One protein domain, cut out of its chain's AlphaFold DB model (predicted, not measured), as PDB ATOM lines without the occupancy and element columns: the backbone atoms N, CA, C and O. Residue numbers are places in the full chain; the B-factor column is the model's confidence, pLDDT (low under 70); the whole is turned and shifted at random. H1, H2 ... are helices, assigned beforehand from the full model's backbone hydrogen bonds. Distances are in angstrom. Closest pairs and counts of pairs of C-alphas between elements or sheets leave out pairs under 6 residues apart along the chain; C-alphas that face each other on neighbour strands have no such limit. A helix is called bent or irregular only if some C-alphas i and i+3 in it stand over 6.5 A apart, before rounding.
ATOM      1  N   ILE A 197      39.683 -34.250 -55.824       85.94
ATOM      2  CA  ILE A 197      40.865 -34.914 -55.234       85.94
ATOM      3  C   ILE A 197      40.888 -34.931 -53.693       85.94
ATOM      4  O   ILE A 197      41.433 -35.857 -53.087       85.94
ATOM      5  N   HIS A 198      40.280 -33.932 -53.047       86.44
ATOM      6  CA  HIS A 198      40.140 -33.860 -51.593       86.44
ATOM      7  C   HIS A 198      38.718 -34.271 -51.227       86.44
ATOM      8  O   HIS A 198      37.755 -33.582 -51.562       86.44
ATOM      9  N   ARG A 199      38.592 -35.421 -50.567       79.69
ATOM     10  CA  ARG A 199      37.336 -35.914 -50.007       79.69
ATOM     11  C   ARG A 199      37.578 -36.163 -48.531       79.69
ATOM     12  O   ARG A 199      38.455 -36.959 -48.199       79.69
ATOM     13  N   ILE A 200      36.836 -35.454 -47.694       76.31
ATOM     14  CA  ILE A 200      36.682 -35.804 -46.288       76.31
ATOM     15  C   ILE A 200      35.540 -36.830 -46.279       76.31
ATOM     16  O   ILE A 200      34.507 -36.552 -46.892       76.31
ATOM     17  N   PRO A 201      35.757 -38.052 -45.767       62.88
ATOM     18  CA  PRO A 201      34.771 -39.119 -45.870       62.88
ATOM     19  C   PRO A 201      33.427 -38.696 -45.263       62.88
ATOM     20  O   PRO A 201      33.370 -38.249 -44.124       62.88
ATOM     21  N   TYR A 202      32.353 -38.860 -46.041       53.22
ATOM     22  CA  TYR A 202      30.979 -38.542 -45.630       53.22
ATOM     23  C   TYR A 202      30.424 -39.507 -44.575       53.22
ATOM     24  O   TYR A 202      29.496 -39.155 -43.862       53.22
ATOM     25  N   VAL A 203      31.010 -40.703 -44.448       55.31
ATOM     26  CA  VAL A 203      30.549 -41.787 -43.558       55.31
ATOM     27  C   VAL A 203      30.641 -41.475 -42.061       55.31
ATOM     28  O   VAL A 203      30.265 -42.308 -41.250       55.31
ATOM     29  N   SER A 204      31.141 -40.300 -41.678       57.62
ATOM     30  CA  SER A 204      31.337 -39.936 -40.276       57.62
ATOM     31  C   SER A 204      30.718 -38.597 -39.880       57.62
ATOM     32  O   SER A 204      31.089 -38.096 -38.828       57.62
ATOM     33  N   ASN A 205      29.831 -37.985 -40.680       71.31
ATOM     34  CA  ASN A 205      29.197 -36.700 -40.319       71.31
ATOM     35  C   ASN A 205      30.219 -35.588 -39.978       71.31
ATOM     36  O   ASN A 205      29.978 -34.715 -39.154       71.31
ATOM     37  N   VAL A 206      31.418 -35.633 -40.579       80.38
ATOM     38  CA  VAL A 206      32.480 -34.669 -40.253       80.38
ATOM     39  C   VAL A 206      32.274 -33.372 -41.031       80.38
ATOM     40  O   VAL A 206      32.458 -33.327 -42.251       80.38
ATOM     41  N   GLY A 207      31.941 -32.300 -40.317       82.00
ATOM     42  CA  GLY A 207      31.814 -30.950 -40.849       82.00
ATOM     43  C   GLY A 207      33.171 -30.254 -40.970       82.00
ATOM     44  O   GLY A 207      33.863 -30.023 -39.981       82.00
ATOM     45  N   PHE A 208      33.549 -29.849 -42.185       87.69
ATOM     46  CA  PHE A 208      34.718 -28.995 -42.420       87.69
ATOM     47  C   PHE A 208      34.298 -27.669 -43.052       87.69
ATOM     48  O   PHE A 208      33.569 -27.650 -44.042       87.69
ATOM     49  N   THR A 209      34.803 -26.555 -42.514       90.38
ATOM     50  CA  THR A 209      34.466 -25.206 -42.995       90.38
ATOM     51  C   THR A 209      35.718 -24.426 -43.389       90.38
ATOM     52  O   THR A 209      36.580 -24.166 -42.553       90.38
ATOM     53  N   HIS A 210      35.834 -24.007 -44.652       93.62
ATOM     54  CA  HIS A 210      37.017 -23.261 -45.107       93.62
ATOM     55  C   HIS A 210      37.142 -21.902 -44.403       93.62
ATOM     56  O   HIS A 210      38.202 -21.605 -43.860       93.62
ATOM     57  N   LYS A 211      36.045 -21.136 -44.298       94.38
ATOM     58  CA  LYS A 211      35.983 -19.827 -43.622       94.38
ATOM     59  C   LYS A 211      36.691 -19.797 -42.267       94.38
ATOM     60  O   LYS A 211      37.478 -18.889 -42.022       94.38
ATOM     61  N   ARG A 212      36.410 -20.757 -41.374       93.12
ATOM     62  CA  ARG A 212      36.992 -20.774 -40.018       93.12
ATOM     63  C   ARG A 212      38.507 -20.968 -40.068       93.12
ATOM     64  O   ARG A 212      39.235 -20.234 -39.409       93.12
ATOM     65  N   HIS A 213      38.971 -21.896 -40.899       94.44
ATOM     66  CA  HIS A 213      40.395 -22.180 -41.052       94.44
ATOM     67  C   HIS A 213      41.132 -21.021 -41.734       94.44
ATOM     68  O   HIS A 213      42.164 -20.577 -41.240       94.44
ATOM     69  N   VAL A 214      40.586 -20.466 -42.820       95.88
ATOM     70  CA  VAL A 214      41.196 -19.325 -43.520       95.88
ATOM     71  C   VAL A 214      41.262 -18.098 -42.610       95.88
ATOM     72  O   VAL A 214      42.315 -17.479 -42.522       95.88
ATOM     73  N   ARG A 215      40.192 -17.783 -41.865       95.00
ATOM     74  CA  ARG A 215      40.189 -16.667 -40.902       95.00
ATOM     75  C   ARG A 215      41.180 -16.849 -39.758       95.00
ATOM     76  O   ARG A 215      41.686 -15.858 -39.248       95.00
ATOM     77  N   TYR A 216      41.458 -18.087 -39.357       95.19
ATOM     78  CA  TYR A 216      42.474 -18.361 -38.349       95.19
ATOM     79  C   TYR A 216      43.888 -18.129 -38.907       95.19
ATOM     80  O   TYR A 216      44.706 -17.463 -38.278       95.19
ATOM     81  N   PHE A 217      44.200 -18.647 -40.093       96.81
ATOM     82  CA  PHE A 217      45.572 -18.627 -40.607       96.81
ATOM     83  C   PHE A 217      45.960 -17.333 -41.332       96.81
ATOM     84  O   PHE A 217      47.100 -16.891 -41.190       96.81
ATOM     85  N   LEU A 218      45.040 -16.698 -42.060       96.19
ATOM     86  CA  LEU A 218      45.354 -15.546 -42.911       96.19
ATOM     87  C   LEU A 218      45.994 -14.372 -42.148       96.19
ATOM     88  O   LEU A 218      47.065 -13.936 -42.572       96.19
ATOM     89  N   PRO A 219      45.442 -13.894 -41.012       96.31
ATOM     90  CA  PRO A 219      46.057 -12.794 -40.270       96.31
ATOM     91  C   PRO A 219      47.438 -13.156 -39.714       96.31
ATOM     92  O   PRO A 219      48.326 -12.314 -39.683       96.31
ATOM     93  N   ARG A 220      47.649 -14.421 -39.324       96.62
ATOM     94  CA  ARG A 220      48.925 -14.895 -38.768       96.62
ATOM     95  C   ARG A 220      50.029 -14.913 -39.818       96.62
ATOM     96  O   ARG A 220      51.136 -14.457 -39.551       96.62
ATOM     97  N   TYR A 221      49.728 -15.399 -41.022       97.31
ATOM     98  CA  TYR A 221      50.692 -15.357 -42.121       97.31
ATOM     99  C   TYR A 221      50.940 -13.936 -42.619       97.31
ATOM    100  O   TYR A 221      52.072 -13.623 -42.977       97.31
ATOM    101  N   LEU A 222      49.920 -13.071 -42.621       97.44
ATOM    102  CA  LEU A 222      50.113 -11.659 -42.941       97.44
ATOM    103  C   LEU A 222      51.060 -11.014 -41.927       97.44
ATOM    104  O   LEU A 222      52.076 -10.461 -42.333       97.44
ATOM    105  N   GLN A 223      50.798 -11.184 -40.631       97.06
ATOM    106  CA  GLN A 223      51.648 -10.673 -39.557       97.06
ATOM    107  C   GLN A 223      53.101 -11.151 -39.694       97.06
ATOM    108  O   GLN A 223      54.019 -10.337 -39.678       97.06
ATOM    109  N   GLN A 224      53.314 -12.447 -39.944       97.06
ATOM    110  CA  GLN A 224      54.652 -13.005 -40.157       97.06
ATOM    111  C   GLN A 224      55.386 -12.347 -41.341       97.06
ATOM    112  O   GLN A 224      56.598 -12.129 -41.290       97.06
ATOM    113  N   ILE A 225      54.673 -12.043 -42.429       97.00
ATOM    114  CA  ILE A 225      55.247 -11.352 -43.590       97.00
ATOM    115  C   ILE A 225      55.592  -9.900 -43.238       97.00
ATOM    116  O   ILE A 225      56.667  -9.439 -43.625       97.00
ATOM    117  N   LEU A 226      54.710  -9.197 -42.521       97.44
ATOM    118  CA  LEU A 226      54.926  -7.810 -42.098       97.44
ATOM    119  C   LEU A 226      56.147  -7.695 -41.182       97.44
ATOM    120  O   LEU A 226      57.025  -6.880 -41.453       97.44
ATOM    121  N   GLU A 227      56.266  -8.575 -40.186       97.44
ATOM    122  CA  GLU A 227      57.421  -8.653 -39.285       97.44
ATOM    123  C   GLU A 227      58.715  -8.924 -40.053       97.44
ATOM    124  O   GLU A 227      59.693  -8.191 -39.913       97.44
ATOM    125  N   LYS A 228      58.707  -9.924 -40.945       97.19
ATOM    126  CA  LYS A 228      59.875 -10.257 -41.771       97.19
ATOM    127  C   LYS A 228      60.312  -9.091 -42.663       97.19
ATOM    128  O   LYS A 228      61.500  -8.938 -42.931       97.19
ATOM    129  N   LYS A 229      59.358  -8.296 -43.153       96.38
ATOM    130  CA  LYS A 229      59.607  -7.106 -43.979       96.38
ATOM    131  C   LYS A 229      59.802  -5.827 -43.158       96.38
ATOM    132  O   LYS A 229      60.013  -4.783 -43.761       96.38
ATOM    133  N   GLN A 230      59.751  -5.907 -41.825       96.94
ATOM    134  CA  GLN A 230      59.866  -4.774 -40.902       96.94
ATOM    135  C   GLN A 230      58.829  -3.662 -41.161       96.94
ATOM    136  O   GLN A 230      59.090  -2.479 -40.947       96.94
ATOM    137  N   ILE A 231      57.632  -4.038 -41.618       95.81
ATOM    138  CA  ILE A 231      56.519  -3.119 -41.880       95.81
ATOM    139  C   ILE A 231      55.724  -2.947 -40.584       95.81
ATOM    140  O   ILE A 231      55.094  -3.893 -40.116       95.81
ATOM    141  N   LYS A 232      55.747  -1.738 -40.011       92.44
ATOM    142  CA  LYS A 232      55.056  -1.424 -38.746       92.44
ATOM    143  C   LYS A 232      53.590  -1.040 -38.934       92.44
ATOM    144  O   LYS A 232      52.762  -1.397 -38.106       92.44
ATOM    145  N   ASP A 233      53.283  -0.334 -40.017       94.06
ATOM    146  CA  ASP A 233      51.923   0.080 -40.346       94.06
ATOM    147  C   ASP A 233      51.550  -0.431 -41.736       94.06
ATOM    148  O   ASP A 233      52.070   0.018 -42.755       94.06
ATOM    149  N   PHE A 234      50.658  -1.417 -41.766       94.75
ATOM    150  CA  PHE A 234      50.151  -1.991 -43.005       94.75
ATOM    151  C   PHE A 234      49.247  -1.017 -43.761       94.75
ATOM    152  O   PHE A 234      49.247  -1.034 -44.989       94.75
ATOM    153  N   TYR A 235      48.476  -0.183 -43.059       94.44
ATOM    154  CA  TYR A 235      47.427   0.637 -43.665       94.44
ATOM    155  C   TYR A 235      47.961   1.909 -44.327       94.44
ATOM    156  O   TYR A 235      47.307   2.411 -45.241       94.44
ATOM    157  N   SER A 236      49.157   2.372 -43.952       95.38
ATOM    158  CA  SER A 236      49.862   3.451 -44.661       95.38
ATOM    159  C   SER A 236      50.415   3.037 -46.029       95.38
ATOM    160  O   SER A 236      50.760   3.900 -46.838       95.38
ATOM    161  N   LEU A 237      50.485   1.736 -46.329       95.81
ATOM    162  CA  LEU A 237      50.987   1.265 -47.616       95.81
ATOM    163  C   LEU A 237      50.003   1.556 -48.767       95.81
ATOM    164  O   LEU A 237      48.777   1.439 -48.598       95.81
ATOM    165  N   PRO A 238      50.522   1.809 -49.987       97.44
ATOM    166  CA  PRO A 238      49.712   1.853 -51.198       97.44
ATOM    167  C   PRO A 238      48.830   0.606 -51.339       97.44
ATOM    168  O   PRO A 238      49.246  -0.509 -51.016       97.44
ATOM    169  N   SER A 239      47.620   0.778 -51.871       96.25
ATOM    170  CA  SER A 239      46.642  -0.310 -52.035       96.25
ATOM    171  C   SER A 239      47.207  -1.522 -52.784       96.25
ATOM    172  O   SER A 239      46.989  -2.652 -52.354       96.25
ATOM    173  N   SER A 240      47.991  -1.297 -53.840       95.19
ATOM    174  CA  SER A 240      48.645  -2.355 -54.622       95.19
ATOM    175  C   SER A 240      49.646  -3.175 -53.803       95.19
ATOM    176  O   SER A 240      49.717  -4.397 -53.944       95.19
ATOM    177  N   GLN A 241      50.393  -2.532 -52.901       95.88
ATOM    178  CA  GLN A 241      51.320  -3.225 -52.007       95.88
ATOM    179  C   GLN A 241      50.569  -4.028 -50.946       95.88
ATOM    180  O   GLN A 241      50.927  -5.176 -50.678       95.88
ATOM    181  N   ARG A 242      49.496  -3.459 -50.382       96.06
ATOM    182  CA  ARG A 242      48.626  -4.167 -49.433       96.06
ATOM    183  C   ARG A 242      48.029  -5.423 -50.059       96.06
ATOM    184  O   ARG A 242      48.108  -6.496 -49.465       96.06
ATOM    185  N   GLU A 243      47.512  -5.310 -51.278       94.50
ATOM    186  CA  GLU A 243      46.933  -6.435 -52.014       94.50
ATOM    187  C   GLU A 243      47.956  -7.551 -52.277       94.50
ATOM    188  O   GLU A 243      47.647  -8.733 -52.101       94.50
ATOM    189  N   GLU A 244      49.188  -7.200 -52.651       94.88
ATOM    190  CA  GLU A 244      50.251  -8.179 -52.887       94.88
ATOM    191  C   GLU A 244      50.646  -8.918 -51.597       94.88
ATOM    192  O   GLU A 244      50.778 -10.145 -51.601       94.88
ATOM    193  N   LEU A 245      50.767  -8.208 -50.471       96.00
ATOM    194  CA  LEU A 245      51.059  -8.814 -49.166       96.00
ATOM    195  C   LEU A 245      49.930  -9.747 -48.708       96.00
ATOM    196  O   LEU A 245      50.190 -10.876 -48.285       96.00
ATOM    197  N   GLU A 246      48.673  -9.327 -48.854       94.38
ATOM    198  CA  GLU A 246      47.513 -10.177 -48.571       94.38
ATOM    199  C   GLU A 246      47.474 -11.416 -49.466       94.38
ATOM    200  O   GLU A 246      47.147 -12.513 -49.005       94.38
ATOM    201  N   LYS A 247      47.816 -11.275 -50.748       94.81
ATOM    202  CA  LYS A 247      47.888 -12.399 -51.684       94.81
ATOM    203  C   LYS A 247      48.967 -13.398 -51.267       94.81
ATOM    204  O   LYS A 247      48.708 -14.604 -51.279       94.81
ATOM    205  N   GLN A 248      50.136 -12.923 -50.838       95.38
ATOM    206  CA  GLN A 248      51.206 -13.773 -50.307       95.38
ATOM    207  C   GLN A 248      50.779 -14.489 -49.019       95.38
ATOM    208  O   GLN A 248      50.988 -15.699 -48.894       95.38
ATOM    209  N   ALA A 249      50.117 -13.789 -48.097       96.81
ATOM    210  CA  ALA A 249      49.582 -14.378 -46.871       96.81
ATOM    211  C   ALA A 249      48.515 -15.448 -47.161       96.81
ATOM    212  O   ALA A 249      48.527 -16.538 -46.578       96.81
ATOM    213  N   LEU A 250      47.614 -15.182 -48.111       95.38
ATOM    214  CA  LEU A 250      46.579 -16.123 -48.532       95.38
ATOM    215  C   LEU A 250      47.178 -17.371 -49.181       95.38
ATOM    216  O   LEU A 250      46.746 -18.487 -48.900       95.38
ATOM    217  N   LYS A 251      48.210 -17.199 -50.006       95.38
ATOM    218  CA  LYS A 251      48.958 -18.306 -50.599       95.38
ATOM    219  C   LYS A 251      49.532 -19.224 -49.513       95.38
ATOM    220  O   LYS A 251      49.265 -20.423 -49.547       95.38
ATOM    221  N   GLN A 252      50.218 -18.674 -48.505       96.00
ATOM    222  CA  GLN A 252      50.726 -19.464 -47.369       96.00
ATOM    223  C   GLN A 252      49.601 -20.143 -46.577       96.00
ATOM    224  O   GLN A 252      49.698 -21.322 -46.236       96.00
ATOM    225  N   THR A 253      48.484 -19.442 -46.382       96.62
ATOM    226  CA  THR A 253      47.287 -19.983 -45.723       96.62
ATOM    227  C   THR A 253      46.767 -21.237 -46.421       96.62
ATOM    228  O   THR A 253      46.496 -22.247 -45.774       96.62
ATOM    229  N   CYS A 254      46.654 -21.215 -47.750       95.56
ATOM    230  CA  CYS A 254      46.231 -22.386 -48.515       95.56
ATOM    231  C   CYS A 254      47.282 -23.508 -48.481       95.56
ATOM    232  O   CYS A 254      46.925 -24.691 -48.487       95.56
ATOM    233  N   TYR A 255      48.571 -23.156 -48.431       95.62
ATOM    234  CA  TYR A 255      49.680 -24.113 -48.475       95.62
ATOM    235  C   TYR A 255      49.764 -24.976 -47.225       95.62
ATOM    236  O   TYR A 255      50.160 -26.136 -47.332       95.62
ATOM    237  N   GLN A 256      49.282 -24.467 -46.090       94.31
ATOM    238  CA  GLN A 256      49.177 -25.220 -44.844       94.31
ATOM    239  C   GLN A 256      48.460 -26.573 -45.020       94.31
ATOM    240  O   GLN A 256      48.829 -27.563 -44.389       94.31
ATOM    241  N   CYS A 257      47.466 -26.643 -45.915       93.38
ATOM    242  CA  CYS A 257      46.687 -27.862 -46.163       93.38
ATOM    243  C   CYS A 257      46.913 -28.450 -47.561       93.38
ATOM    244  O   CYS A 257      46.930 -29.671 -47.722       93.38
ATOM    245  N   HIS A 258      47.056 -27.599 -48.579       94.00
ATOM    246  CA  HIS A 258      47.116 -28.008 -49.985       94.00
ATOM    247  C   HIS A 258      48.534 -28.005 -50.568       94.00
ATOM    248  O   HIS A 258      48.722 -28.459 -51.698       94.00
ATOM    249  N   GLY A 259      49.536 -27.574 -49.793       93.75
ATOM    250  CA  GLY A 259      50.932 -27.494 -50.222       93.75
ATOM    251  C   GLY A 259      51.126 -26.450 -51.309       93.75
ATOM    252  O   GLY A 259      50.243 -25.640 -51.562       93.75
ATOM    253  N   GLN A 260      52.276 -26.478 -51.982       95.12
ATOM    254  CA  GLN A 260      52.639 -25.487 -52.999       95.12
ATOM    255  C   GLN A 260      51.854 -25.689 -54.307       95.12
ATOM    256  O   GLN A 260      52.367 -26.197 -55.305       95.12
ATOM    257  N   VAL A 261      50.573 -25.308 -54.296       93.94
ATOM    258  CA  VAL A 261      49.637 -25.481 -55.421       93.94
ATOM    259  C   VAL A 261      50.112 -24.740 -56.672       93.94
ATOM    260  O   VAL A 261      49.908 -25.225 -57.780       93.94
ATOM    261  N   GLU A 262      50.826 -23.625 -56.524       94.81
ATOM    262  CA  GLU A 262      51.375 -22.874 -57.662       94.81
ATOM    263  C   GLU A 262      52.439 -23.631 -58.457       94.81
ATOM    264  O   GLU A 262      52.830 -23.202 -59.530       94.81
ATOM    265  N   GLN A 263      52.959 -24.737 -57.934       94.25
ATOM    266  CA  GLN A 263      53.915 -25.575 -58.650       94.25
ATOM    267  C   GLN A 263      53.224 -26.796 -59.271       94.25
ATOM    268  O   GLN A 263      53.860 -27.611 -59.942       94.25
ATOM    269  N   MET A 264      51.913 -26.951 -59.057       91.38
ATOM    270  CA  MET A 264      51.154 -28.116 -59.490       91.38
ATOM    271  C   MET A 264      50.605 -27.925 -60.904       91.38
ATOM    272  O   MET A 264      49.680 -27.151 -61.151       91.38
ATOM    273  N   THR A 265      51.132 -28.712 -61.838       90.19
ATOM    274  CA  THR A 265      50.530 -28.894 -63.166       90.19
ATOM    275  C   THR A 265      49.299 -29.792 -63.107       90.19
ATOM    276  O   THR A 265      48.337 -29.563 -63.826       90.19
ATOM    277  N   ILE A 266      49.313 -30.784 -62.215       88.25
ATOM    278  CA  ILE A 266      48.180 -31.652 -61.895       88.25
ATOM    279  C   ILE A 266      47.969 -31.578 -60.379       88.25
ATOM    280  O   ILE A 266      48.931 -31.780 -59.628       88.25
ATOM    281  N   PRO A 267      46.744 -31.293 -59.905       87.19
ATOM    282  CA  PRO A 267      46.486 -31.178 -58.479       87.19
ATOM    283  C   PRO A 267      46.678 -32.539 -57.796       87.19
ATOM    284  O   PRO A 267      46.163 -33.565 -58.251       87.19
ATOM    285  N   ARG A 268      47.414 -32.545 -56.683       87.25
ATOM    286  CA  ARG A 268      47.705 -33.742 -55.883       87.25
ATOM    287  C   ARG A 268      47.363 -33.510 -54.418       87.25
ATOM    288  O   ARG A 268      47.404 -32.386 -53.930       87.25
ATOM    289  N   LYS A 269      47.045 -34.594 -53.715       88.12
ATOM    290  CA  LYS A 269      46.843 -34.566 -52.268       88.12
ATOM    291  C   LYS A 269      48.213 -34.568 -51.587       88.12
ATOM    292  O   LYS A 269      48.945 -35.540 -51.740       88.12
ATOM    293  N   VAL A 270      48.550 -33.490 -50.883       89.94
ATOM    294  CA  VAL A 270      49.786 -33.406 -50.081       89.94
ATOM    295  C   VAL A 270      49.542 -33.806 -48.630       89.94
ATOM    296  O   VAL A 270      50.319 -34.564 -48.064       89.94
ATOM    297  N   SER A 271      48.418 -33.366 -48.065       90.12
ATOM    298  CA  SER A 271      48.012 -33.691 -46.704       90.12
ATOM    299  C   SER A 271      46.973 -34.806 -46.741       90.12
ATOM    300  O   SER A 271      46.050 -34.758 -47.561       90.12
ATOM    301  N   PRO A 272      47.066 -35.821 -45.866       87.88
ATOM    302  CA  PRO A 272      46.151 -36.957 -45.896       87.88
ATOM    303  C   PRO A 272      44.702 -36.561 -45.572       87.88
ATOM    304  O   PRO A 272      43.789 -37.226 -46.065       87.88
ATOM    305  N   LEU A 273      44.500 -35.483 -44.794       88.00
ATOM    306  CA  LEU A 273      43.194 -34.984 -44.326       88.00
ATOM    307  C   LEU A 273      42.334 -36.089 -43.687       88.00
ATOM    308  O   LEU A 273      41.127 -36.177 -43.905       88.00
ATOM    309  N   LYS A 274      42.996 -36.975 -42.939       88.06
ATOM    310  CA  LYS A 274      42.369 -37.998 -42.098       88.06
ATOM    311  C   LYS A 274      42.303 -37.491 -40.659       88.06
ATOM    312  O   LYS A 274      43.090 -36.621 -40.294       88.06
ATOM    313  N   MET A 275      41.443 -38.098 -39.843       87.88
ATOM    314  CA  MET A 275      41.216 -37.713 -38.444       87.88
ATOM    315  C   MET A 275      42.510 -37.438 -37.663       87.88
ATOM    316  O   MET A 275      42.678 -36.345 -37.135       87.88
ATOM    317  N   GLY A 276      43.464 -38.378 -37.670       90.19
ATOM    318  CA  GLY A 276      44.731 -38.212 -36.945       90.19
ATOM    319  C   GLY A 276      45.507 -36.956 -37.355       90.19
ATOM    320  O   GLY A 276      45.993 -36.229 -36.501       90.19
ATOM    321  N   TRP A 277      45.534 -36.630 -38.650       92.12
ATOM    322  CA  TRP A 277      46.178 -35.405 -39.130       92.12
ATOM    323  C   TRP A 277      45.447 -34.143 -38.654       92.12
ATOM    324  O   TRP A 277      46.100 -33.184 -38.248       92.12
ATOM    325  N   CYS A 278      44.109 -34.153 -38.661       90.56
ATOM    326  CA  CYS A 278      43.308 -33.035 -38.160       90.56
ATOM    327  C   CYS A 278      43.579 -32.789 -36.670       90.56
ATOM    328  O   CYS A 278      43.885 -31.662 -36.289       90.56
ATOM    329  N   ILE A 279      43.552 -33.844 -35.847       93.12
ATOM    330  CA  ILE A 279      43.808 -33.747 -34.405       93.12
ATOM    331  C   ILE A 279      45.228 -33.262 -34.125       93.12
ATOM    332  O   ILE A 279      45.394 -32.309 -33.368       93.12
ATOM    333  N   THR A 280      46.250 -33.839 -34.765       95.50
ATOM    334  CA  THR A 280      47.640 -33.387 -34.592       95.50
ATOM    335  C   THR A 280      47.806 -31.916 -34.972       95.50
ATOM    336  O   THR A 280      48.466 -31.160 -34.259       95.50
ATOM    337  N   CYS A 281      47.174 -31.480 -36.065       95.50
ATOM    338  CA  CYS A 281      47.185 -30.079 -36.475       95.50
ATOM    339  C   CYS A 281      46.500 -29.184 -35.429       95.50
ATOM    340  O   CYS A 281      47.047 -28.153 -35.041       95.50
ATOM    341  N   HIS A 282      45.346 -29.598 -34.905       95.31
ATOM    342  CA  HIS A 282      44.628 -28.838 -33.884       95.31
ATOM    343  C   HIS A 282      45.400 -28.755 -32.563       95.31
ATOM    344  O   HIS A 282      45.427 -27.686 -31.966       95.31
ATOM    345  N   VAL A 283      46.089 -29.825 -32.140       96.50
ATOM    346  CA  VAL A 283      46.998 -29.800 -30.976       96.50
ATOM    347  C   VAL A 283      48.075 -28.739 -31.175       96.50
ATOM    348  O   VAL A 283      48.252 -27.871 -30.326       96.50
ATOM    349  N   LYS A 284      48.748 -28.758 -32.332       96.44
ATOM    350  CA  LYS A 284      49.828 -27.817 -32.655       96.44
ATOM    351  C   LYS A 284      49.380 -26.350 -32.625       96.44
ATOM    352  O   LYS A 284      50.182 -25.474 -32.322       96.44
ATOM    353  N   HIS A 285      48.122 -26.084 -32.964       95.00
ATOM    354  CA  HIS A 285      47.566 -24.732 -33.063       95.00
ATOM    355  C   HIS A 285      46.621 -24.366 -31.910       95.00
ATOM    356  O   HIS A 285      45.949 -23.336 -31.979       95.00
ATOM    357  N   ASN A 286      46.566 -25.196 -30.862       94.88
ATOM    358  CA  ASN A 286      45.652 -25.043 -29.732       94.88
ATOM    359  C   ASN A 286      44.191 -24.790 -30.168       94.88
ATOM    360  O   ASN A 286      43.501 -23.921 -29.640       94.88
ATOM    361  N   ALA A 287      43.743 -25.504 -31.202       93.94
ATOM    362  CA  ALA A 287      42.394 -25.403 -31.743       93.94
ATOM    363  C   ALA A 287      41.438 -26.392 -31.040       93.94
ATOM    364  O   ALA A 287      41.906 -27.388 -30.475       93.94
ATOM    365  N   PRO A 288      40.109 -26.165 -31.095       92.75
ATOM    366  CA  PRO A 288      39.121 -27.061 -30.492       92.75
ATOM    367  C   PRO A 288      39.232 -28.492 -31.024       92.75
ATOM    368  O   PRO A 288      39.427 -28.700 -32.224       92.75
ATOM    369  N   ARG A 289      39.112 -29.482 -30.140       91.81
ATOM    370  CA  ARG A 289      39.280 -30.914 -30.463       91.81
ATOM    371  C   ARG A 289      38.109 -31.772 -29.992       91.81
ATOM    372  O   ARG A 289      38.171 -32.992 -30.109       91.81
ATOM    373  N   ASP A 290      37.057 -31.144 -29.481       88.81
ATOM    374  CA  ASP A 290      35.870 -31.828 -28.985       88.81
ATOM    375  C   ASP A 290      35.143 -32.546 -30.121       88.81
ATOM    376  O   ASP A 290      35.004 -32.004 -31.223       88.81
ATOM    377  N   CYS A 291      34.638 -33.748 -29.843       85.06
ATOM    378  CA  CYS A 291      34.002 -34.612 -30.839       85.06
ATOM    379  C   CYS A 291      32.896 -33.880 -31.617       85.06
ATOM    380  O   CYS A 291      32.893 -33.908 -32.847       85.06
ATOM    381  N   TRP A 292      32.030 -33.146 -30.909       85.06
ATOM    382  CA  TRP A 292      30.910 -32.373 -31.469       85.06
ATOM    383  C   TRP A 292      31.335 -31.161 -32.304       85.06
ATOM    384  O   TRP A 292      30.563 -30.640 -33.106       85.06
ATOM    385  N   THR A 293      32.582 -30.703 -32.159       84.94
ATOM    386  CA  THR A 293      33.110 -29.644 -33.026       84.94
ATOM    387  C   THR A 293      33.332 -30.162 -34.446       84.94
ATOM    388  O   THR A 293      33.190 -29.405 -35.410       84.94
ATOM    389  N   CYS A 294      33.685 -31.444 -34.578       82.44
ATOM    390  CA  CYS A 294      33.988 -32.071 -35.858       82.44
ATOM    391  C   CYS A 294      32.816 -32.882 -36.410       82.44
ATOM    392  O   CYS A 294      32.596 -32.833 -37.614       82.44
TER     393      CYS A 294
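What this domain is: This is residues 197 to 294 of the 296 residues of the protein "Cytochrom_CIII domain-containing protein" of Planctomycetes bacterium (UniProt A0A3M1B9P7). Two long helices, H1 and H2, cross as an X; the short helices H3 and H4 lie off toward one end, near the unnamed stretch of residues 197 to 209. The 98 printed residues hold four named helices, H1 to H4 in chain order, and no named strand: all helix. The whole is loose, radius of gyration of the C-alphas 16.0 A, and flat, spanning 49 by 34 by 18 A.

How they stand to each other: H2, residues 239 to 258, touches H1, residues 210 to 228, with residues 245 to 254 alone; the closest C-alphas, of Leu 222 and Ala 249, are 4.8 A apart. They run opposite ways at a steep tilt of 58 degrees. H3, residues 275 to 284, and H4, residues 291 to 294, are apart from both and from each other. Every O i to N i+4 pair is within hydrogen-bond range in H3, 13 of 15 in H1 and 15 of 16 in H2; H4 is too short for one.

Where its parts are: H2 is 27.8 A long, H3 14.3 A. H1, 26.5 A, begins at C-alpha 210 (37.017, -23.261, -45.107) and is only just irregular, C-alphas 216 and 219 being 6.9 A apart. H4, 5.6 A, ends at C-alpha 294 (33.988, -32.071, -35.858).

The domain as a whole: The C-alphas farthest apart, of Val 203 and Ser 236, are 49.2 A apart. The printed part has no cut; the H2 to H3 link is long. Residues 201 to 204 have pLDDT under 70.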